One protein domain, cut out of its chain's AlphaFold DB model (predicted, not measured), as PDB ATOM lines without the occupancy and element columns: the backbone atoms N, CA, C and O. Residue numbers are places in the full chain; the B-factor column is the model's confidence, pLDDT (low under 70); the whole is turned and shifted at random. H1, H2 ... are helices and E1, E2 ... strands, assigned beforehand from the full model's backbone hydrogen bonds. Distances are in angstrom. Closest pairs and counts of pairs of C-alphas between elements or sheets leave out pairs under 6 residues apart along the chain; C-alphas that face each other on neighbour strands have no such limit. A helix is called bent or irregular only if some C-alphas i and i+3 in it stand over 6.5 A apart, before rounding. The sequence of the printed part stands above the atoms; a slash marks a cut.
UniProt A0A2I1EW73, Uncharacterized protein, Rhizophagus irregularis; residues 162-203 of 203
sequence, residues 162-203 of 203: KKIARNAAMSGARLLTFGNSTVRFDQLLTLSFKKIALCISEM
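Overview. This is residues 162 to 203 of the 203 residues of an uncharacterized protein of Rhizophagus irregularis (UniProt A0A2I1EW73). A small head, a two-stranded hairpin E1-E2 with the short helix H1 packed near its open end, has one long helical arm, H2, whose residues 190 to 201 stick out with the tail 202 to 203. The 42 printed residues run H1, E1, E2, H2, mixed in class, with an antiparallel sheet. The whole is loose, radius of gyration of the C-alphas 13.0 A, and elongated, 39 by 21 by 16 A.

Arrangement. E1, residues 175 to 178, and E2, residues 181 to 184, form an antiparallel hairpin at 159 degrees, with N 178 and O 181 2.8 A apart, within hydrogen-bond range. H1, residues 162 to 170, comes closest to E1 at the C-alphas of Ala 169 and Leu 175, 4.8 A. H2, residues 185 to 201, is close to H1 but not clearly touching, closest C-alphas Ala 169 and Phe 185, 5.7 A, about perpendicular at 86 degrees. In H1 and H2 every O i to N i+4 pair is within hydrogen-bond range.

Along the chain. E1 spans 10.0 A, E2 9.9 A, H1 11.9 A from C-alpha 162 at (-23.779, -46.680, -37.828), and H2 24.9 A to C-alpha 201 at (-51.577, -32.764, -48.078).

Size, cuts and confidence. The farthest C-alphas, Gly 179 and Met 203, are 40.7 A apart. The printed part has no cut, and its three links are tight. Residues 195 to 203 have pLDDT under 70.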
ATOM      1  N   LYS A 162     -22.462 -46.817 -37.179       87.94
ATOM      2  CA  LYS A 162     -23.779 -46.680 -37.828       87.94
ATOM      3  C   LYS A 162     -24.650 -47.926 -37.653       87.94
ATOM      4  O   LYS A 162     -25.845 -47.805 -37.379       87.94
ATOM      5  N   LYS A 163     -24.075 -49.122 -37.821       87.50
ATOM      6  CA  LYS A 163     -24.795 -50.393 -37.640       87.50
ATOM      7  C   LYS A 163     -25.284 -50.545 -36.198       87.50
ATOM      8  O   LYS A 163     -26.447 -50.891 -36.008       87.50
ATOM      9  N   ILE A 164     -24.427 -50.270 -35.214       86.44
ATOM     10  CA  ILE A 164     -24.756 -50.368 -33.786       86.44
ATOM     11  C   ILE A 164     -25.873 -49.386 -33.433       86.44
ATOM     12  O   ILE A 164     -26.891 -49.810 -32.895       86.44
ATOM     13  N   ALA A 165     -25.734 -48.113 -33.813       87.94
ATOM     14  CA  ALA A 165     -26.746 -47.091 -33.548       87.94
ATOM     15  C   ALA A 165     -28.110 -47.462 -34.152       87.94
ATOM     16  O   ALA A 165     -29.131 -47.419 -33.465       87.94
ATOM     17  N   ARG A 166     -28.129 -47.904 -35.420       89.44
ATOM     18  CA  ARG A 166     -29.356 -48.368 -36.080       89.44
ATOM     19  C   ARG A 166     -29.977 -49.545 -35.336       89.44
ATOM     20  O   ARG A 166     -31.178 -49.547 -35.101       89.44
ATOM     21  N   ASN A 167     -29.178 -50.553 -34.997       90.50
ATOM     22  CA  ASN A 167     -29.685 -51.750 -34.343       90.50
ATOM     23  C   ASN A 167     -30.214 -51.435 -32.935       90.50
ATOM     24  O   ASN A 167     -31.267 -51.948 -32.586       90.50
ATOM     25  N   ALA A 168     -29.561 -50.563 -32.166       89.62
ATOM     26  CA  ALA A 168     -30.045 -50.144 -30.851       89.62
ATOM     27  C   ALA A 168     -31.403 -49.424 -30.931       89.62
ATOM     28  O   ALA A 168     -32.318 -49.730 -30.171       89.62
ATOM     29  N   ALA A 169     -31.560 -48.512 -31.896       90.69
ATOM     30  CA  ALA A 169     -32.799 -47.759 -32.074       90.69
ATOM     31  C   ALA A 169     -33.942 -48.592 -32.688       90.69
ATOM     32  O   ALA A 169     -35.102 -48.370 -32.358       90.69
ATOM     33  N   MET A 170     -33.641 -49.543 -33.581       89.31
ATOM     34  CA  MET A 170     -34.652 -50.229 -34.407       89.31
ATOM     35  C   MET A 170     -34.907 -51.693 -34.023       89.31
ATOM     36  O   MET A 170     -35.914 -52.265 -34.434       89.31
ATOM     37  N   SER A 171     -34.011 -52.326 -33.265       85.00
ATOM     38  CA  SER A 171     -34.094 -53.746 -32.898       85.00
ATOM     39  C   SER A 171     -33.783 -53.965 -31.413       85.00
ATOM     40  O   SER A 171     -33.164 -53.123 -30.768       85.00
ATOM     41  N   GLY A 172     -34.233 -55.086 -30.843       85.56
ATOM     42  CA  GLY A 172     -34.047 -55.367 -29.416       85.56
ATOM     43  C   GLY A 172     -34.768 -54.350 -28.526       85.56
ATOM     44  O   GLY A 172     -35.982 -54.198 -28.638       85.56
ATOM     45  N   ALA A 173     -34.016 -53.642 -27.675       82.81
ATOM     46  CA  ALA A 173     -34.539 -52.661 -26.718       82.81
ATOM     47  C   ALA A 173     -35.197 -51.425 -27.362       82.81
ATOM     48  O   ALA A 173     -35.894 -50.694 -26.661       82.81
ATOM     49  N   ARG A 174     -35.006 -51.191 -28.676       91.94
ATOM     50  CA  ARG A 174     -35.650 -50.088 -29.427       91.94
ATOM     51  C   ARG A 174     -35.402 -48.702 -28.814       91.94
ATOM     52  O   ARG A 174     -36.242 -47.800 -28.869       91.94
ATOM     53  N   LEU A 175     -34.222 -48.556 -28.226       91.19
ATOM     54  CA  LEU A 175     -33.798 -47.425 -27.424       91.19
ATOM     55  C   LEU A 175     -32.296 -47.241 -27.619       91.19
ATOM     56  O   LEU A 175     -31.504 -48.144 -27.355       91.19
ATOM     57  N   LEU A 176     -31.908 -46.049 -28.053       90.94
ATOM     58  CA  LEU A 176     -30.524 -45.606 -28.108       90.94
ATOM     59  C   LEU A 176     -30.345 -44.453 -27.123       90.94
ATOM     60  O   LEU A 176     -31.064 -43.460 -27.197       90.94
ATOM     61  N   THR A 177     -29.398 -44.575 -26.201       88.12
ATOM     62  CA  THR A 177     -29.101 -43.549 -25.197       88.12
ATOM     63  C   THR A 177     -27.873 -42.731 -25.603       88.12
ATOM     64  O   THR A 177     -26.875 -43.263 -26.085       88.12
ATOM     65  N   PHE A 178     -27.952 -41.419 -25.403       82.25
ATOM     66  CA  PHE A 178     -26.891 -40.439 -25.619       82.25
ATOM     67  C   PHE A 178     -26.755 -39.586 -24.359       82.25
ATOM     68  O   PHE A 178     -27.373 -38.525 -24.244       82.25
ATOM     69  N   GLY A 179     -25.980 -40.070 -23.386       80.62
ATOM     70  CA  GLY A 179     -25.903 -39.436 -22.071       80.62
ATOM     71  C   GLY A 179     -27.295 -39.340 -21.444       80.62
ATOM     72  O   GLY A 179     -27.927 -40.361 -21.189       80.62
ATOM     73  N   ASN A 180     -27.784 -38.112 -21.267       82.19
ATOM     74  CA  ASN A 180     -29.085 -37.827 -20.654       82.19
ATOM     75  C   ASN A 180     -30.259 -37.836 -21.646       82.19
ATOM     76  O   ASN A 180     -31.410 -37.695 -21.240       82.19
ATOM     77  N   SER A 181     -29.986 -37.983 -22.940       87.19
ATOM     78  CA  SER A 181     -30.998 -37.992 -23.994       87.19
ATOM     79  C   SER A 181     -31.190 -39.396 -24.548       87.19
ATOM     80  O   SER A 181     -30.288 -40.231 -24.511       87.19
ATOM     81  N   THR A 182     -32.359 -39.663 -25.121       91.12
ATOM     82  CA  THR A 182     -32.653 -40.956 -25.745       91.12
ATOM     83  C   THR A 182     -33.332 -40.781 -27.089       91.12
ATOM     84  O   THR A 182     -34.203 -39.924 -27.227       91.12
ATOM     85  N   VAL A 183     -32.994 -41.642 -28.041       90.75
ATOM     86  CA  VAL A 183     -33.732 -41.842 -29.287       90.75
ATOM     87  C   VAL A 183     -34.488 -43.155 -29.170       90.75
ATOM     88  O   VAL A 183     -33.880 -44.219 -29.038       90.75
ATOM     89  N   ARG A 184     -35.816 -43.083 -29.214       92.00
ATOM     90  CA  ARG A 184     -36.688 -44.253 -29.123       92.00
ATOM     91  C   ARG A 184     -37.343 -44.582 -30.455       92.00
ATOM     92  O   ARG A 184     -37.596 -43.702 -31.279       92.00
ATOM     93  N   PHE A 185     -37.673 -45.853 -30.645       92.75
ATOM     94  CA  PHE A 185     -38.355 -46.308 -31.852       92.75
ATOM     95  C   PHE A 185     -39.723 -45.647 -32.068       92.75
ATOM     96  O   PHE A 185     -40.041 -45.298 -33.199       92.75
ATOM     97  N   ASP A 186     -40.518 -45.436 -31.012       90.69
ATOM     98  CA  ASP A 186     -41.829 -44.775 -31.109       90.69
ATOM     99  C   ASP A 186     -41.700 -43.353 -31.663       90.69
ATOM    100  O   ASP A 186     -42.447 -42.978 -32.560       90.69
ATOM    101  N   GLN A 187     -40.690 -42.600 -31.218       91.00
ATOM    102  CA  GLN A 187     -40.414 -41.256 -31.730       91.00
ATOM    103  C   GLN A 187     -40.093 -41.287 -33.231       91.00
ATOM    104  O   GLN A 187     -40.626 -40.484 -33.999       91.00
ATOM    105  N   LEU A 188     -39.260 -42.239 -33.665       89.44
ATOM    106  CA  LEU A 188     -38.927 -42.427 -35.079       89.44
ATOM    107  C   LEU A 188     -40.158 -42.837 -35.902       89.44
ATOM    108  O   LEU A 188     -40.357 -42.333 -37.009       89.44
ATOM    109  N   LEU A 189     -41.009 -43.703 -35.351       89.50
ATOM    110  CA  LEU A 189     -42.240 -44.160 -35.985       89.50
ATOM    111  C   LEU A 189     -43.241 -43.006 -36.142       89.50
ATOM    112  O   LEU A 189     -43.728 -42.762 -37.245       89.50
ATOM    113  N   THR A 190     -43.484 -42.219 -35.092       92.25
ATOM    114  CA  THR A 190     -44.334 -41.020 -35.162       92.25
ATOM    115  C   THR A 190     -43.830 -40.029 -36.214       92.25
ATOM    116  O   THR A 190     -44.627 -39.480 -36.974       92.25
ATOM    117  N   LEU A 191     -42.511 -39.818 -36.308       88.81
ATOM    118  CA  LEU A 191     -41.916 -38.956 -37.333       88.81
ATOM    119  C   LEU A 191     -42.124 -39.501 -38.753       88.81
ATOM    120  O   LEU A 191     -42.401 -38.716 -39.662       88.81
ATOM    121  N   SER A 192     -42.041 -40.821 -38.953       85.56
ATOM    122  CA  SER A 192     -42.311 -41.421 -40.267       85.56
ATOM    123  C   SER A 192     -43.755 -41.206 -40.729       85.56
ATOM    124  O   SER A 192     -43.971 -40.887 -41.896       85.56
ATOM    125  N   PHE A 193     -44.729 -41.263 -39.815       83.31
ATOM    126  CA  PHE A 193     -46.136 -41.019 -40.142       83.31
ATOM    127  C   PHE A 193     -46.459 -39.532 -40.339       83.31
ATOM    128  O   PHE A 193     -47.230 -39.194 -41.234       83.31
ATOM    129  N   LYS A 194     -45.819 -38.623 -39.587       70.00
ATOM    130  CA  LYS A 194     -45.941 -37.171 -39.826       70.00
ATOM    131  C   LYS A 194     -45.466 -36.766 -41.221       70.00
ATOM    132  O   LYS A 194     -46.071 -35.902 -41.844       70.00
ATOM    133  N   LYS A 195     -44.401 -37.401 -41.722       55.50
ATOM    134  CA  LYS A 195     -43.880 -37.129 -43.068       55.50
ATOM    135  C   LYS A 195     -44.832 -37.610 -44.169       55.50
ATOM    136  O   LYS A 195     -44.952 -36.949 -45.192       55.50
ATOM    137  N   ILE A 196     -45.538 -38.719 -43.938       53.56
ATOM    138  CA  ILE A 196     -46.568 -39.234 -44.853       53.56
ATOM    139  C   ILE A 196     -47.775 -38.288 -44.905       53.56
ATOM    140  O   ILE A 196     -48.262 -37.999 -45.990       53.56
ATOM    141  N   ALA A 197     -48.214 -37.749 -43.763       49.22
ATOM    142  CA  ALA A 197     -49.325 -36.795 -43.725       49.22
ATOM    143  C   ALA A 197     -49.033 -35.504 -44.517       49.22
ATOM    144  O   ALA A 197     -49.914 -35.025 -45.220       49.22
ATOM    145  N   LEU A 198     -47.795 -34.991 -44.461       48.81
ATOM    146  CA  LEU A 198     -47.372 -33.822 -45.246       48.81
ATOM    147  C   LEU A 198     -47.337 -34.091 -46.759       48.81
ATOM    148  O   LEU A 198     -47.804 -33.264 -47.531       48.81
ATOM    149  N   CYS A 199     -46.844 -35.257 -47.191       42.91
ATOM    150  CA  CYS A 199     -46.838 -35.611 -48.616       42.91
ATOM    151  C   CYS A 199     -48.242 -35.861 -49.190       42.91
ATOM    152  O   CYS A 199     -48.425 -35.698 -50.387       42.91
ATOM    153  N   ILE A 200     -49.222 -36.255 -48.369       49.94
ATOM    154  CA  ILE A 200     -50.614 -36.440 -48.814       49.94
ATOM    155  C   ILE A 200     -51.369 -35.101 -48.851       49.94
ATOM    156  O   ILE A 200     -52.282 -34.952 -49.649       49.94
ATOM    157  N   SER A 201     -50.991 -34.114 -48.031       44.78
ATOM    158  CA  SER A 201     -51.577 -32.764 -48.078       44.78
ATOM    159  C   SER A 201     -51.011 -31.859 -49.181       44.78
ATOM    160  O   SER A 201     -51.539 -30.773 -49.397       44.78
ATOM    161  N   GLU A 202     -49.922 -32.273 -49.834       46.44
ATOM    162  CA  GLU A 202     -49.288 -31.568 -50.963       46.44
ATOM    163  C   GLU A 202     -49.583 -32.227 -52.330       46.44
ATOM    164  O   GLU A 202     -49.041 -31.790 -53.346       46.44
ATOM    165  N   MET A 203     -50.435 -33.262 -52.366       44.47
ATOM    166  CA  MET A 203     -50.998 -33.866 -53.586       44.47
ATOM    167  C   MET A 203     -52.461 -33.461 -53.756       44.47
ATOM    168  O   MET A 203     -52.869 -33.290 -54.925       44.47
TER     169      MET A 203